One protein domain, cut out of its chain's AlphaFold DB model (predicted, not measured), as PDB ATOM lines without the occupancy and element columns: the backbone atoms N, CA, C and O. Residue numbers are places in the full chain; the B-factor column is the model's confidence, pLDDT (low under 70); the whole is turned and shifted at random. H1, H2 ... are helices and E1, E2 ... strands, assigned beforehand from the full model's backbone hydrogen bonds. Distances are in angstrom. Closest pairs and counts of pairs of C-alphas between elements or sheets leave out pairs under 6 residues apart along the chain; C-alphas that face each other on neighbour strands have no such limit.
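What this domain is: This is residues 147 to 270 of the 574 residues of an uncharacterized protein of Mycobacterium sp (UniProt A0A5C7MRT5). The model shows two loosely joined lobes: in one, a two-stranded sheet of E1 and E2 has H2 over one face, H1 comes near E1 with its last residue, Ala 163, and H6 packs on H1; in the other, H3 and H4 form a helical hairpin with H5 beyond H4. Two links without named elements, residues 177 to 186 and 219 to 247, run between the lobes. The 124 printed residues hold six named helices and two named strands, in the order E1 H1 H2 H3 H4 H5 E2 H6; the sheet, in the order E1 - E2, is antiparallel. The class is mostly helix, though under half of the residues are in named elements. The whole is loose, with a radius of gyration of the C-alphas of 17.1 A and spans of 50 by 36 by 23 A.

How they stand to each other: Start at E1, residues 147 to 150, and find its antiparallel neighbour E2, residues 248 to 252, at 139 degrees between directions. Look there for N 148 and O 250, 2.8 A apart, and N 250 and O 148, 2.9 A apart, both within hydrogen-bond range. Next comes H1, residues 157 to 163; its closest C-alpha pair with E1 is Ala 163 and Arg 149, 4.9 A. In H2, residues 172 to 176, C-alpha 175 is 5.5 A from C-alpha 249 of E2 and 5.9 A from C-alpha 149 of E1, the closest pair in each case. Further on, H3, residues 187 to 194, and H4, residues 200 to 207, are a helical hairpin: they touch, with the C-alphas of Asp 189 and Ala 203 closest at 6.0 A, and run opposite ways at a shallow tilt of 33 degrees, only just short of steep. H5, residues 213 to 218, is apart from H4. Last, H6, residues 262 to 270, touches H1, opposite ways at a steep tilt of 57 degrees; their closest C-alphas are Trp 267 and Arg 160, 6.2 A apart. Every O i to N i+4 pair is within hydrogen-bond range in H1, H2, H3, H4 and H5; in H6, 3 of 5 are.

Where its parts are: Find C-alpha 147 at (127.895, 227.908, 303.562), where E1 begins. H3 starts at C-alpha 187, (154.392, 221.778, 301.097), and is 10.4 A long; H4 is 11.0 A long. E2 measures 12.8 A, and H6 runs 13.5 A to C-alpha 270 at (124.616, 207.782, 313.705).

The domain as a whole: Look for the C-alphas farthest apart at Arg 214 and Asp 262, 51.4 A. The printed part has no cut. The link from H5 to E2, 29 residues, is long. Residues 180 to 182, 200 to 202 and 228 to 234 have pLDDT under 70; the mean of the printed part is 79.4.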
ATOM      1  N   TRP A 147     129.137 228.576 303.917       85.69
ATOM      2  CA  TRP A 147     127.895 227.908 303.562       85.69
ATOM      3  C   TRP A 147     127.811 226.573 304.285       85.69
ATOM      4  O   TRP A 147     128.805 225.851 304.376       85.69
ATOM      5  N   ALA A 148     126.621 226.238 304.765       88.00
ATOM      6  CA  ALA A 148     126.258 224.934 305.297       88.00
ATOM      7  C   ALA A 148     125.269 224.241 304.353       88.00
ATOM      8  O   ALA A 148     124.634 224.875 303.500       88.00
ATOM      9  N   ARG A 149     125.137 222.920 304.489       89.75
ATOM     10  CA  ARG A 149     124.070 222.171 303.821       89.75
ATOM     11  C   ARG A 149     122.970 221.876 304.810       89.75
ATOM     12  O   ARG A 149     123.214 221.230 305.817       89.75
ATOM     13  N   TYR A 150     121.755 222.228 304.429       87.00
ATOM     14  CA  TYR A 150     120.565 221.708 305.071       87.00
ATOM     15  C   TYR A 150     120.002 220.560 304.231       87.00
ATOM     16  O   TYR A 150     119.896 220.658 303.001       87.00
ATOM     17  N   ALA A 151     119.647 219.464 304.895       86.88
ATOM     18  CA  ALA A 151     119.008 218.301 304.299       86.88
ATOM     19  C   ALA A 151     117.674 218.022 305.005       86.88
ATOM     20  O   ALA A 151     117.550 218.228 306.209       86.88
ATOM     21  N   SER A 152     116.678 217.548 304.252       82.88
ATOM     22  CA  SER A 152     115.388 217.137 304.815       82.88
ATOM     23  C   SER A 152     115.531 215.894 305.695       82.88
ATOM     24  O   SER A 152     116.417 215.073 305.466       82.88
ATOM     25  N   ALA A 153     114.615 215.698 306.648       79.56
ATOM     26  CA  ALA A 153     114.627 214.541 307.554       79.56
ATOM     27  C   ALA A 153     114.668 213.174 306.822       79.56
ATOM     28  O   ALA A 153     115.294 212.211 307.267       79.56
ATOM     29  N   ASN A 154     114.054 213.099 305.636       82.44
ATOM     30  CA  ASN A 154     114.034 211.913 304.774       82.44
ATOM     31  C   ASN A 154     115.215 211.818 303.786       82.44
ATOM     32  O   ASN A 154     115.144 211.068 302.811       82.44
ATOM     33  N   ALA A 155     116.277 212.602 303.977       86.06
ATOM     34  CA  ALA A 155     117.450 212.556 303.116       86.06
ATOM     35  C   ALA A 155     118.236 211.244 303.292       86.06
ATOM     36  O   ALA A 155     118.194 210.622 304.351       86.06
ATOM     37  N   CYS A 156     118.979 210.836 302.257       89.19
ATOM     38  CA  CYS A 156     119.853 209.661 302.330       89.19
ATOM     39  C   CYS A 156     121.046 209.895 303.270       89.19
ATOM     40  O   CYS A 156     121.441 211.045 303.483       89.19
ATOM     41  N   SER A 157     121.687 208.822 303.744       90.69
ATOM     42  CA  SER A 157     122.822 208.909 304.678       90.69
ATOM     43  C   SER A 157     123.972 209.785 304.185       90.69
ATOM     44  O   SER A 157     124.581 210.500 304.973       90.69
ATOM     45  N   PHE A 158     124.216 209.848 302.869       89.75
ATOM     46  CA  PHE A 158     125.194 210.793 302.321       89.75
ATOM     47  C   PHE A 158     124.796 212.250 302.589       89.75
ATOM     48  O   PHE A 158     125.613 213.039 303.046       89.75
ATOM     49  N   CYS A 159     123.549 212.632 302.311       89.56
ATOM     50  CA  CYS A 159     123.068 213.986 302.585       89.56
ATOM     51  C   CYS A 159     123.054 214.305 304.079       89.56
ATOM     52  O   CYS A 159     123.411 215.426 304.433       89.56
ATOM     53  N   ARG A 160     122.674 213.333 304.920       90.94
ATOM     54  CA  ARG A 160     122.697 213.456 306.383       90.94
ATOM     55  C   ARG A 160     124.110 213.757 306.873       90.94
ATOM     56  O   ARG A 160     124.329 214.797 307.479       90.94
ATOM     57  N   LEU A 161     125.085 212.947 306.455       90.62
ATOM     58  CA  LEU A 161     126.503 213.175 306.738       90.62
ATOM     59  C   LEU A 161     126.989 214.544 306.254       90.62
ATOM     60  O   LEU A 161     127.763 215.212 306.925       90.62
ATOM     61  N   MET A 162     126.588 214.990 305.061       90.12
ATOM     62  CA  MET A 162     127.041 216.300 304.587       90.12
ATOM     63  C   MET A 162     126.389 217.468 305.347       90.12
ATOM     64  O   MET A 162     126.960 218.557 305.331       90.12
ATOM     65  N   ALA A 163     125.231 217.261 305.984       89.19
ATOM     66  CA  ALA A 163     124.542 218.268 306.789       89.19
ATOM     67  C   ALA A 163     125.161 218.441 308.188       89.19
ATOM     68  O   ALA A 163     125.179 219.559 308.691       89.19
ATOM     69  N   THR A 164     125.764 217.393 308.765       86.06
ATOM     70  CA  THR A 164     126.448 217.475 310.077       86.06
ATOM     71  C   THR A 164     127.745 218.289 310.035       86.06
ATOM     72  O   THR A 164     128.281 218.684 311.059       86.06
ATOM     73  N   ARG A 165     128.275 218.596 308.844       83.69
ATOM     74  CA  ARG A 165     129.582 219.263 308.697       83.69
ATOM     75  C   ARG A 165     129.579 220.753 309.037       83.69
ATOM     76  O   ARG A 165     130.647 221.358 309.009       83.69
ATOM     77  N   GLY A 166     128.418 221.364 309.250       84.75
ATOM     78  CA  GLY A 166     128.306 222.801 309.478       84.75
ATOM     79  C   GLY A 166     128.733 223.664 308.280       84.75
ATOM     80  O   GLY A 166     128.647 223.264 307.113       84.75
ATOM     81  N   ALA A 167     129.195 224.880 308.579       85.44
ATOM     82  CA  ALA A 167     129.501 225.948 307.623       85.44
ATOM     83  C   ALA A 167     130.859 225.788 306.899       85.44
ATOM     84  O   ALA A 167     131.693 226.691 306.881       85.44
ATOM     85  N   VAL A 168     131.126 224.624 306.304       81.44
ATOM     86  CA  VAL A 168     132.449 224.295 305.723       81.44
ATOM     87  C   VAL A 168     132.596 224.626 304.236       81.44
ATOM     88  O   VAL A 168     133.670 224.447 303.653       81.44
ATOM     89  N   TYR A 169     131.522 225.055 303.577       81.00
ATOM     90  CA  TYR A 169     131.524 225.327 302.145       81.00
ATOM     91  C   TYR A 169     131.871 226.788 301.869       81.00
ATOM     92  O   TYR A 169     131.447 227.700 302.569       81.00
ATOM     93  N   ARG A 170     132.647 227.007 300.808       76.88
ATOM     94  CA  ARG A 170     133.155 228.334 300.427       76.88
ATOM     95  C   ARG A 170     132.293 229.050 299.403       76.88
ATOM     96  O   ARG A 170     132.534 230.197 299.093       76.88
ATOM     97  N   SER A 171     131.313 228.366 298.838       76.25
ATOM     98  CA  SER A 171     130.348 228.985 297.940       76.25
ATOM     99  C   SER A 171     129.059 228.190 297.941       76.25
ATOM    100  O   SER A 171     129.084 226.964 298.139       76.25
ATOM    101  N   LYS A 172     127.952 228.860 297.608       81.12
ATOM    102  CA  LYS A 172     126.653 228.227 297.357       81.12
ATOM    103  C   LYS A 172     126.784 227.042 296.403       81.12
ATOM    104  O   LYS A 172     126.300 225.944 296.675       81.12
ATOM    105  N   ALA A 173     127.525 227.244 295.313       81.19
ATOM    106  CA  ALA A 173     127.760 226.216 294.308       81.19
ATOM    107  C   ALA A 173     128.430 224.972 294.908       81.19
ATOM    108  O   ALA A 173     128.016 223.863 294.594       81.19
ATOM    109  N   SER A 174     129.411 225.130 295.803       79.00
ATOM    110  CA  SER A 174     130.078 223.996 296.462       79.00
ATOM    111  C   SER A 174     129.207 223.273 297.500       79.00
ATOM    112  O   SER A 174     129.460 222.109 297.822       79.00
ATOM    113  N   ALA A 175     128.163 223.927 298.010       84.62
ATOM    114  CA  ALA A 175     127.170 223.309 298.879       84.62
ATOM    115  C   ALA A 175     126.083 222.559 298.078       84.62
ATOM    116  O   ALA A 175     125.639 221.496 298.499       84.62
ATOM    117  N   GLU A 176     125.692 223.019 296.888       83.94
ATOM    118  CA  GLU A 176     124.565 222.419 296.141       83.94
ATOM    119  C   GLU A 176     124.990 221.498 294.992       83.94
ATOM    120  O   GLU A 176     124.275 220.556 294.628       83.94
ATOM    121  N   ARG A 177     126.153 221.763 294.390       82.44
ATOM    122  CA  ARG A 177     126.558 221.196 293.101       82.44
ATOM    123  C   ARG A 177     127.998 220.719 293.102       82.44
ATOM    124  O   ARG A 177     128.844 221.141 293.880       82.44
ATOM    125  N   VAL A 178     128.289 219.833 292.163       76.88
ATOM    126  CA  VAL A 178     129.634 219.325 291.928       76.88
ATOM    127  C   VAL A 178     130.489 220.452 291.371       76.88
ATOM    128  O   VAL A 178     130.439 220.786 290.186       76.88
ATOM    129  N   VAL A 179     131.287 221.026 292.262       70.00
ATOM    130  CA  VAL A 179     132.392 221.917 291.922       70.00
ATOM    131  C   VAL A 179     133.678 221.104 291.759       70.00
ATOM    132  O   VAL A 179     133.832 220.020 292.335       70.00
ATOM    133  N   GLY A 180     134.615 221.621 290.959       63.69
ATOM    134  CA  GLY A 180     135.972 221.075 290.889       63.69
ATOM    135  C   GLY A 180     136.598 220.954 292.278       63.69
ATOM    136  O   GLY A 180     136.254 221.709 293.192       63.69
ATOM    137  N   ARG A 181     137.509 219.989 292.473       66.19
ATOM    138  CA  ARG A 181     138.295 219.924 293.713       66.19
ATOM    139  C   ARG A 181     138.956 221.278 293.959       66.19
ATOM    140  O   ARG A 181     139.382 221.958 293.028       66.19
ATOM    141  N   SER A 182     139.055 221.641 295.234       62.34
ATOM    142  CA  SER A 182     139.946 222.720 295.641       62.34
ATOM    143  C   SER A 182     141.368 222.379 295.206       62.34
ATOM    144  O   SER A 182     141.740 221.208 295.160       62.34
ATOM    145  N   ILE A 183     142.119 223.403 294.832       70.56
ATOM    146  CA  ILE A 183     143.480 223.247 294.327       70.56
ATOM    147  C   ILE A 183     144.369 222.808 295.480       70.56
ATOM    148  O   ILE A 183     144.186 223.261 296.607       70.56
ATOM    149  N   ASP A 184     145.304 221.904 295.216       75.00
ATOM    150  CA  ASP A 184     146.173 221.407 296.271       75.00
ATOM    151  C   ASP A 184     147.113 222.516 296.759       75.00
ATOM    152  O   ASP A 184     147.791 223.184 295.970       75.00
ATOM    153  N   ILE A 185     147.150 222.702 298.079       80.75
ATOM    154  CA  ILE A 185     148.187 223.495 298.737       80.75
ATOM    155  C   ILE A 185     149.495 222.702 298.725       80.75
ATOM    156  O   ILE A 185     149.515 221.493 298.971       80.75
ATOM    157  N   THR A 186     150.595 223.376 298.425       82.56
ATOM    158  CA  THR A 186     151.925 222.765 298.385       82.56
ATOM    159  C   THR A 186     152.523 222.638 299.775       82.56
ATOM    160  O   THR A 186     152.077 223.269 300.732       82.56
ATOM    161  N   ASN A 187     153.605 221.868 299.873       80.81
ATOM    162  CA  ASN A 187     154.392 221.778 301.097       80.81
ATOM    163  C   ASN A 187     154.957 223.137 301.540       80.81
ATOM    164  O   ASN A 187     155.104 223.347 302.737       80.81
ATOM    165  N   ALA A 188     155.239 224.061 300.614       82.69
ATOM    166  CA  ALA A 188     155.660 225.416 300.964       82.69
ATOM    167  C   ALA A 188     154.529 226.202 301.646       82.69
ATOM    168  O   ALA A 188     154.757 226.797 302.693       82.69
ATOM    169  N   ASP A 189     153.301 226.125 301.117       82.44
ATOM    170  CA  ASP A 189     152.151 226.780 301.756       82.44
ATOM    171  C   ASP A 189     151.863 226.155 303.125       82.44
ATOM    172  O   ASP A 189     151.608 226.866 304.084       82.44
ATOM    173  N   ARG A 190     151.966 224.822 303.257       81.69
ATOM    174  CA  ARG A 190     151.783 224.142 304.553       81.69
ATOM    175  C   ARG A 190     152.764 224.629 305.616       81.69
ATOM    176  O   ARG A 190     152.366 224.769 306.763       81.69
ATOM    177  N   ARG A 191     154.022 224.886 305.244       83.19
ATOM    178  CA  ARG A 191     155.029 225.440 306.164       83.19
ATOM    179  C   ARG A 191     154.695 226.872 306.569       83.19
ATOM    180  O   ARG A 191     154.821 227.193 307.740       83.19
ATOM    181  N   GLN A 192     154.239 227.700 305.629       83.19
ATOM    182  CA  GLN A 192     153.815 229.070 305.934       83.19
ATOM    183  C   GLN A 192     152.574 229.097 306.836       83.19
ATOM    184  O   GLN A 192     152.540 229.882 307.775       83.19
ATOM    185  N   ILE A 193     151.618 228.185 306.618       79.06
ATOM    186  CA  ILE A 193     150.448 228.015 307.494       79.06
ATOM    187  C   ILE A 193     150.874 227.584 308.899       79.06
ATOM    188  O   ILE A 193     150.436 228.171 309.880       79.06
ATOM    189  N   ALA A 194     151.743 226.575 309.006       75.19
ATOM    190  CA  ALA A 194     152.225 226.092 310.299       75.19
ATOM    191  C   ALA A 194     153.026 227.153 311.071       75.19
ATOM    192  O   ALA A 194     153.004 227.162 312.295       75.19
ATOM    193  N   ALA A 195     153.709 228.049 310.358       82.50
ATOM    194  CA  ALA A 195     154.449 229.165 310.936       82.50
ATOM    195  C   ALA A 195     153.581 230.415 311.196       82.50
ATOM    196  O   ALA A 195     154.112 231.435 311.619       82.50
ATOM    197  N   GLY A 196     152.269 230.357 310.929       80.38
ATOM    198  CA  GLY A 196     151.337 231.463 311.169       80.38
ATOM    199  C   GLY A 196     151.449 232.635 310.189       80.38
ATOM    200  O   GLY A 196     150.787 233.643 310.387       80.38
ATOM    201  N   TYR A 197     152.248 232.516 309.125       74.31
ATOM    202  CA  TYR A 197     152.438 233.584 308.134       74.31
ATOM    203  C   TYR A 197     151.311 233.687 307.108       74.31
ATOM    204  O   TYR A 197     151.278 234.644 306.341       74.31
ATOM    205  N   MET A 198     150.455 232.667 307.020       73.19
ATOM    206  CA  MET A 198     149.318 232.678 306.109       73.19
ATOM    207  C   MET A 198     148.215 231.724 306.564       73.19
ATOM    208  O   MET A 198     148.491 230.670 307.141       73.19
ATOM    209  N   THR A 199     146.964 232.008 306.221       75.06
ATOM    210  CA  THR A 199     145.864 231.064 306.431       75.06
ATOM    211  C   THR A 199     145.776 230.021 305.313       75.06
ATOM    212  O   THR A 199     146.291 230.153 304.196       75.06
ATOM    213  N   ARG A 200     145.063 228.922 305.593       68.31
ATOM    214  CA  ARG A 200     144.774 227.897 304.579       68.31
ATOM    215  C   ARG A 200     143.959 228.456 303.412       68.31
ATOM    216  O   ARG A 200     144.111 227.981 302.283       68.31
ATOM    217  N   ASP A 201     143.086 229.422 303.677       62.41
ATOM    218  CA  ASP A 201     142.255 230.035 302.648       62.41
ATOM    219  C   ASP A 201     143.071 230.952 301.732       62.41
ATOM    220  O   ASP A 201     142.922 230.845 300.513       62.41
ATOM    221  N   GLU A 202     144.037 231.705 302.265       67.62
ATOM    222  CA  GLU A 202     145.000 232.480 301.465       67.62
ATOM    223  C   GLU A 202     145.822 231.595 300.528       67.62
ATOM    224  O   GLU A 202     145.968 231.881 299.335       67.62
ATOM    225  N   ALA A 203     146.309 230.456 301.030       76.50
ATOM    226  CA  ALA A 203     147.055 229.503 300.215       76.50
ATOM    227  C   ALA A 203     146.221 228.978 299.034       76.50
ATOM    228  O   ALA A 203     146.742 228.735 297.941       76.50
ATOM    229  N   LEU A 204     144.914 228.812 299.242       74.25
ATOM    230  CA  LEU A 204     143.978 228.337 298.227       74.25
ATOM    231  C   LEU A 204     143.602 229.444 297.235       74.25
ATOM    232  O   LEU A 204     143.558 229.167 296.035       74.25
ATOM    233  N   ALA A 205     143.390 230.674 297.707       72.38
ATOM    234  CA  ALA A 205     143.098 231.843 296.881       72.38
ATOM    235  C   ALA A 205     144.269 232.176 295.946       72.38
ATOM    236  O   ALA A 205     144.089 232.249 294.731       72.38
ATOM    237  N   ARG A 206     145.499 232.225 296.472       77.69
ATOM    238  CA  ARG A 206     146.720 232.461 295.682       77.69
ATOM    239  C   ARG A 206     146.915 231.432 294.572       77.69
ATOM    240  O   ARG A 206     147.462 231.721 293.509       77.69
ATOM    241  N   ARG A 207     146.474 230.197 294.812       80.06
ATOM    242  CA  ARG A 207     146.559 229.113 293.828       80.06
ATOM    243  C   ARG A 207     145.372 229.057 292.881       80.06
ATOM    244  O   ARG A 207     145.499 228.361 291.872       80.06
ATOM    245  N   ALA A 208     144.284 229.772 293.174       75.19
ATOM    246  CA  ALA A 208     143.014 229.741 292.453       75.19
ATOM    247  C   ALA A 208     143.115 230.143 290.984       75.19
ATOM    248  O   ALA A 208     142.259 229.732 290.207       75.19
ATOM    249  N   THR A 209     144.151 230.879 290.588       82.19
ATOM    250  CA  THR A 209     144.336 231.375 289.222       82.19
ATOM    251  C   THR A 209     145.623 230.855 288.583       82.19
ATOM    252  O   THR A 209     146.546 230.367 289.253       82.19
ATOM    253  N   TYR A 210     145.693 230.881 287.252       77.81
ATOM    254  CA  TYR A 210     146.942 230.640 286.533       77.81
ATOM    255  C   TYR A 210     147.858 231.855 286.660       77.81
ATOM    256  O   TYR A 210     147.598 232.891 286.065       77.81
ATOM    257  N   SER A 211     148.951 231.707 287.407       80.19
ATOM    258  CA  SER A 211     149.962 232.755 287.585       80.19
ATOM    259  C   SER A 211     151.054 232.752 286.512       80.19
ATOM    260  O   SER A 211     151.811 233.709 286.415       80.19
ATOM    261  N   SER A 212     151.165 231.694 285.697       85.69
ATOM    262  CA  SER A 212     152.180 231.596 284.642       85.69
ATOM    263  C   SER A 212     151.557 231.367 283.268       85.69
ATOM    264  O   SER A 212     150.695 230.500 283.098       85.69
ATOM    265  N   ALA A 213     152.050 232.097 282.263       83.00
ATOM    266  CA  ALA A 213     151.588 231.991 280.876       83.00
ATOM    267  C   ALA A 213     151.740 230.567 280.321       83.00
ATOM    268  O   ALA A 213     150.858 230.046 279.640       83.00
ATOM    269  N   ARG A 214     152.832 229.884 280.691       83.62
ATOM    270  CA  ARG A 214     153.073 228.484 280.319       83.62
ATOM    271  C   ARG A 214     152.020 227.537 280.905       83.62
ATOM    272  O   ARG A 214     151.559 226.639 280.203       83.62
ATOM    273  N   GLY A 215     151.657 227.719 282.177       79.19
ATOM    274  CA  GLY A 215     150.655 226.894 282.853       79.19
ATOM    275  C   GLY A 215     149.246 227.124 282.311       79.19
ATOM    276  O   GLY A 215     148.506 226.160 282.133       79.19
ATOM    277  N   ALA A 216     148.917 228.380 282.007       81.75
ATOM    278  CA  ALA A 216     147.643 228.767 281.416       81.75
ATOM    279  C   ALA A 216     147.474 228.172 280.007       81.75
ATOM    280  O   ALA A 216     146.533 227.416 279.762       81.75
ATOM    281  N   ARG A 217     148.463 228.377 279.121       83.50
ATOM    282  CA  ARG A 217     148.443 227.867 277.739       83.50
ATOM    283  C   ARG A 217     148.298 226.348 277.674       83.50
ATOM    284  O   ARG A 217     147.523 225.842 276.873       83.50
ATOM    285  N   LYS A 218     148.999 225.610 278.546       82.25
ATOM    286  CA  LYS A 218     148.896 224.139 278.622       82.25
ATOM    287  C   LYS A 218     147.473 223.660 278.946       82.25
ATOM    288  O   LYS A 218     147.115 222.545 278.587       82.25
ATOM    289  N   ALA A 219     146.682 224.480 279.631       74.31
ATOM    290  CA  ALA A 219     145.305 224.176 279.998       74.31
ATOM    291  C   ALA A 219     144.259 224.812 279.062       74.31
ATOM    292  O   ALA A 219     143.071 224.724 279.365       74.31
ATOM    293  N   GLY A 220     144.677 225.462 277.967       82.88
ATOM    294  CA  GLY A 220     143.775 226.218 277.088       82.88
ATOM    295  C   GLY A 220     143.154 227.440 277.776       82.88
ATOM    296  O   GLY A 220     141.985 227.740 277.557       82.88
ATOM    297  N   ARG A 221     143.905 228.088 278.675       85.62
ATOM    298  CA  ARG A 221     143.473 229.217 279.515       85.62
ATOM    299  C   ARG A 221     144.458 230.384 279.434       85.62
ATOM    300  O   ARG A 221     145.585 230.216 278.963       85.62
ATOM    301  N   SER A 222     144.052 231.536 279.954       85.50
ATOM    302  CA  SER A 222     144.857 232.757 280.079       85.50
ATOM    303  C   SER A 222     145.403 232.953 281.499       85.50
ATOM    304  O   SER A 222     144.917 232.361 282.464       85.50
ATOM    305  N   VAL A 223     146.463 233.755 281.648       82.81
ATOM    306  CA  VAL A 223     146.938 234.178 282.980       82.81
ATOM    307  C   VAL A 223     145.818 234.955 283.664       82.81
ATOM    308  O   VAL A 223     145.155 235.763 283.025       82.81
ATOM    309  N   GLY A 224     145.583 234.679 284.946       74.25
ATOM    310  CA  GLY A 224     144.439 235.216 285.686       74.25
ATOM    311  C   GLY A 224     143.184 234.341 285.616       74.25
ATOM    312  O   GLY A 224     142.369 234.405 286.535       74.25
ATOM    313  N   ASP A 225     143.063 233.437 284.633       74.62
ATOM    314  CA  ASP A 225     141.929 232.509 284.585       74.62
ATOM    315  C   ASP A 225     141.904 231.611 285.818       74.62
ATOM    316  O   ASP A 225     142.934 231.151 286.330       74.62
ATOM    317  N   ARG A 226     140.690 231.299 286.267       73.69
ATOM    318  CA  ARG A 226     140.476 230.458 287.435       73.69
ATOM    319  C   ARG A 226     140.751 228.987 287.116       73.69
ATOM    320  O   ARG A 226     140.166 228.399 286.207       73.69
ATOM    321  N   LYS A 227     141.612 228.356 287.910       73.56
ATOM    322  CA  LYS A 227     141.870 226.916 287.862       73.56
ATOM    323  C   LYS A 227     140.666 226.161 288.412       73.56
ATOM    324  O   LYS A 227     140.206 226.412 289.525       73.56
ATOM    325  N   THR A 228     140.203 225.168 287.665       66.50
ATOM    326  CA  THR A 228     139.238 224.178 288.146       66.50
ATOM    327  C   THR A 228     139.982 222.888 288.470       66.50
ATOM    328  O   THR A 228     140.628 222.290 287.612       66.50
ATOM    329  N   GLY A 229     139.952 222.459 289.736       66.12
ATOM    330  CA  GLY A 229     140.527 221.168 290.108       66.12
ATOM    331  C   GLY A 229     139.689 220.004 289.578       66.12
ATOM    332  O   GLY A 229     138.512 220.159 289.242       66.12
ATOM    333  N   ARG A 230     140.283 218.805 289.541       67.25
ATOM    334  CA  ARG A 230     139.616 217.565 289.101       67.25
ATOM    335  C   ARG A 230     138.279 217.381 289.831       67.25
ATOM    336  O   ARG A 230     138.208 217.605 291.035       67.25
ATOM    337  N   LEU A 231     137.220 216.972 289.137       67.31
ATOM    338  CA  LEU A 231     135.896 216.794 289.748       67.31
ATOM    339  C   LEU A 231     135.914 215.719 290.852       67.31
ATOM    340  O   LEU A 231     136.692 214.760 290.804       67.31
ATOM    341  N   ARG A 232     135.062 215.879 291.877       63.25
ATOM    342  CA  ARG A 232     134.809 214.825 292.876       63.25
ATOM    343  C   ARG A 232     133.659 213.934 292.407       63.25
ATOM    344  O   ARG A 232     132.575 214.428 292.121       63.25
ATOM    345  N   GLY A 233     133.884 212.621 292.422       66.38
ATOM    346  CA  GLY A 233     132.869 211.630 292.053       66.38
ATOM    347  C   GLY A 233     132.734 211.437 290.541       66.38
ATOM    348  O   GLY A 233     133.605 211.841 289.777       66.38
ATOM    349  N   THR A 234     131.656 210.770 290.130       68.81
ATOM    350  CA  THR A 234     131.348 210.423 288.727       68.81
ATOM    351  C   THR A 234     130.461 211.456 288.028       68.81
ATOM    352  O   THR A 234     130.152 211.323 286.846       68.81
ATOM    353  N   ARG A 235     130.020 212.488 288.755       77.38
ATOM    354  CA  ARG A 235     129.114 213.525 288.258       77.38
ATOM    355  C   ARG A 235     129.884 214.645 287.555       77.38
ATOM    356  O   ARG A 235     130.985 215.006 287.965       77.38
ATOM    357  N   GLY A 236     129.278 215.193 286.503       73.94
ATOM    358  CA  GLY A 236     129.824 216.324 285.753       73.94
ATOM    359  C   GLY A 236     129.791 217.636 286.542       73.94
ATOM    360  O   GLY A 236     129.002 217.790 287.477       73.94
ATOM    361  N   TYR A 237     130.642 218.583 286.138       76.75
ATOM    362  CA  TYR A 237     130.680 219.938 286.692       76.75
ATOM    363  C   TYR A 237     129.296 220.596 286.636       76.75
ATOM    364  O   TYR A 237     128.593 220.482 285.635       76.75
ATOM    365  N   GLY A 238     128.890 221.260 287.719       74.50
ATOM    366  CA  GLY A 238     127.595 221.945 287.807       74.50
ATOM    367  C   GLY A 238     126.383 221.021 287.987       74.50
ATOM    368  O   GLY A 238     125.279 221.516 288.233       74.50
ATOM    369  N   GLY A 239     126.572 219.698 287.920       77.25
ATOM    370  CA  GLY A 239     125.548 218.709 288.239       77.25
ATOM    371  C   GLY A 239     125.305 218.580 289.745       77.25
ATOM    372  O   GLY A 239     126.132 218.970 290.569       77.25
ATOM    373  N   LYS A 240     124.169 217.989 290.121       83.25
ATOM    374  CA  LYS A 240     123.912 217.574 291.508       83.25
ATOM    375  C   LYS A 240     124.871 216.453 291.923       83.25
ATOM    376  O   LYS A 240     125.321 215.668 291.087       83.25
ATOM    377  N   TYR A 241     125.127 216.336 293.226       78.69
ATOM    378  CA  TYR A 241     125.980 215.276 293.782       78.69
ATOM    379  C   TYR A 241     125.424 213.862 293.548       78.69
ATOM    380  O   TYR A 241     126.189 212.926 293.330       78.69
ATOM    381  N   HIS A 242     124.097 213.716 293.528       79.12
ATOM    382  CA  HIS A 242     123.381 212.486 293.183       79.12
ATOM    383  C   HIS A 242     121.994 212.817 292.602       79.12
ATOM    384  O   HIS A 242     121.559 213.971 292.653       79.12
ATOM    385  N   ASP A 243     121.301 211.816 292.042       76.31
ATOM    386  CA  ASP A 243     120.061 212.010 291.263       76.31
ATOM    387  C   ASP A 243     118.914 212.628 292.076       76.31
ATOM    388  O   ASP A 243     118.123 213.405 291.545       76.31
ATOM    389  N   HIS A 244     118.864 212.347 293.377       76.31
ATOM    390  CA  HIS A 244     117.813 212.815 294.283       76.31
ATOM    391  C   HIS A 244     118.307 213.856 295.297       76.31
ATOM    392  O   HIS A 244     117.702 214.026 296.350       76.31
ATOM    393  N   CYS A 245     119.405 214.563 295.001       81.44
ATOM    394  CA  CYS A 245     119.915 215.601 295.901       81.44
ATOM    395  C   CYS A 245     118.907 216.753 296.007       81.44
ATOM    396  O   CYS A 245     118.572 217.398 295.000       81.44
ATOM    397  N   ARG A 246     118.434 216.988 297.233       80.69
ATOM    398  CA  ARG A 246     117.522 218.075 297.621       80.69
ATOM    399  C   ARG A 246     118.119 218.979 298.704       80.69
ATOM    400  O   ARG A 246     117.387 219.759 299.296       80.69
ATOM    401  N   CYS A 247     119.426 218.873 298.966       84.31
ATOM    402  CA  CYS A 247     120.092 219.781 299.892       84.31
ATOM    403  C   CYS A 247     119.940 221.227 299.422       84.31
ATOM    404  O   CYS A 247     120.065 221.505 298.226       84.31
ATOM    405  N   ILE A 248     119.732 222.123 300.377       86.00
ATOM    406  CA  ILE A 248     119.750 223.567 300.160       86.00
ATOM    407  C   ILE A 248     121.014 224.136 300.801       86.00
ATOM    408  O   ILE A 248     121.442 223.667 301.859       86.00
ATOM    409  N   ALA A 249     121.631 225.124 300.156       85.44
ATOM    410  CA  ALA A 249     122.715 225.870 300.777       85.44
ATOM    411  C   ALA A 249     122.153 226.956 301.695       85.44
ATOM    412  O   ALA A 249     121.332 227.783 301.269       85.44
ATOM    413  N   VAL A 250     122.644 226.949 302.931       84.88
ATOM    414  CA  VAL A 250     122.371 227.958 303.953       84.88
ATOM    415  C   VAL A 250     123.625 228.821 304.084       84.88
ATOM    416  O   VAL A 250     124.689 228.268 304.373       84.88
ATOM    417  N   PRO A 251     123.562 230.131 303.796       83.62
ATOM    418  CA  PRO A 251     124.690 231.017 304.037       83.62
ATOM    419  C   PRO A 251     124.881 231.243 305.539       83.62
ATOM    420  O   PRO A 251     123.919 231.240 306.303       83.62
ATOM    421  N   VAL A 252     126.127 231.448 305.944       80.81
ATOM    422  CA  VAL A 252     126.539 231.656 307.332       80.81
ATOM    423  C   VAL A 252     127.447 232.872 307.356       80.81
ATOM    424  O   VAL A 252     128.474 232.900 306.664       80.81
ATOM    425  N   ARG A 253     127.026 233.883 308.123       79.06
ATOM    426  CA  ARG A 253     127.753 235.145 308.262       79.06
ATOM    427  C   ARG A 253     129.131 234.872 308.888       79.06
ATOM    428  O   ARG A 253     129.225 234.024 309.784       79.06
ATOM    429  N   PRO A 254     130.190 235.559 308.440       75.56
ATOM    430  CA  PRO A 254     131.501 235.505 309.080       75.56
ATOM    431  C   PRO A 254     131.419 235.702 310.599       75.56
ATOM    432  O   PRO A 254     130.584 236.458 311.085       75.56
ATOM    433  N   GLY A 255     132.231 234.965 311.359       72.88
ATOM    434  CA  GLY A 255     132.220 235.023 312.828       72.88
ATOM    435  C   GLY A 255     131.023 234.345 313.509       72.88
ATOM    436  O   GLY A 255     130.994 234.268 314.732       72.88
ATOM    437  N   THR A 256     130.061 233.802 312.753       74.62
ATOM    438  CA  THR A 256     128.906 233.077 313.310       74.62
ATOM    439  C   THR A 256     128.966 231.576 313.024       74.62
ATOM    440  O   THR A 256     129.632 231.127 312.086       74.62
ATOM    441  N   SER A 257     128.272 230.778 313.837       73.44
ATOM    442  CA  SER A 257     128.120 229.332 313.649       73.44
ATOM    443  C   SER A 257     126.781 228.993 312.994       73.44
ATOM    444  O   SER A 257     125.799 229.712 313.139       73.44
ATOM    445  N   TYR A 258     126.735 227.881 312.259       80.44
ATOM    446  CA  TYR A 258     125.475 227.298 311.806       80.44
ATOM    447  C   TYR A 258     124.933 226.368 312.884       80.44
ATOM    448  O   TYR A 258     125.620 225.414 313.246       80.44
ATOM    449  N   GLU A 259     123.711 226.625 313.335       77.56
ATOM    450  CA  GLU A 259     122.964 225.724 314.205       77.56
ATOM    451  C   GLU A 259     122.045 224.849 313.336       77.56
ATOM    452  O   GLU A 259     121.138 225.369 312.669       77.56
ATOM    453  N   PRO A 260     122.325 223.541 313.217       78.00
ATOM    454  CA  PRO A 260     121.458 222.638 312.480       78.00
ATOM    455  C   PRO A 260     120.185 222.327 313.292       78.00
ATOM    456  O   PRO A 260     120.199 222.441 314.510       78.00
ATOM    457  N   PRO A 261     119.085 221.894 312.648       76.88
ATOM    458  CA  PRO A 261     117.905 221.418 313.373       76.88
ATOM    459  C   PRO A 261     118.219 220.230 314.290       76.88
ATOM    460  O   PRO A 261     119.026 219.384 313.906       76.88
ATOM    461  N   ASP A 262     117.480 220.076 315.389       75.94
ATOM    462  CA  ASP A 262     117.677 219.036 316.419       75.94
ATOM    463  C   ASP A 262     117.798 217.615 315.842       75.94
ATOM    464  O   ASP A 262     118.590 216.788 316.289       75.94
ATOM    465  N   TYR A 263     117.051 217.309 314.775       78.19
ATOM    466  CA  TYR A 263     117.111 215.988 314.140       78.19
ATOM    467  C   TYR A 263     118.476 215.665 313.500       78.19
ATOM    468  O   TYR A 263     118.721 214.507 313.158       78.19
ATOM    469  N   VAL A 264     119.337 216.665 313.283       82.25
ATOM    470  CA  VAL A 264     120.684 216.509 312.720       82.25
ATOM    471  C   VAL A 264     121.675 216.018 313.769       82.25
ATOM    472  O   VAL A 264     122.575 215.268 313.396       82.25
ATOM    473  N   GLU A 265     121.496 216.352 315.052       79.88
ATOM    474  CA  GLU A 265     122.342 215.834 316.144       79.88
ATOM    475  C   GLU A 265     122.352 214.303 316.126       79.88
ATOM    476  O   GLU A 265     123.394 213.653 316.112       79.88
ATOM    477  N   LYS A 266     121.168 213.717 315.934       83.19
ATOM    478  CA  LYS A 266     120.995 212.271 315.790       83.19
ATOM    479  C   LYS A 266     121.785 211.677 314.621       83.19
ATOM    480  O   LYS A 266     122.187 210.519 314.667       83.19
ATOM    481  N   TRP A 267     121.998 212.434 313.546       91.06
ATOM    482  CA  TRP A 267     122.795 211.974 312.406       91.06
ATOM    483  C   TRP A 267     124.293 212.024 312.680       91.06
ATOM    484  O   TRP A 267     125.041 211.252 312.078       91.06
ATOM    485  N   GLU A 268     124.731 212.929 313.550       85.50
ATOM    486  CA  GLU A 268     126.102 212.956 314.041       85.50
ATOM    487  C   GLU A 268     126.371 211.739 314.929       85.50
ATOM    488  O   GLU A 268     127.349 211.029 314.689       85.50
ATOM    489  N   ASP A 269     125.442 211.404 315.827       83.50
ATOM    490  CA  ASP A 269     125.493 210.162 316.606       83.50
ATOM    491  C   ASP A 269     125.524 208.921 315.705       83.50
ATOM    492  O   ASP A 269     126.360 208.031 315.892       83.50
ATOM    493  N   ASP A 270     124.660 208.876 314.683       88.31
ATOM    494  CA  ASP A 270     124.616 207.782 313.705       88.31
ATOM    495  C   ASP A 270     125.946 207.644 312.958       88.31
ATOM    496  O   ASP A 270     126.429 206.531 312.741       88.31
TER     497      ASP A 270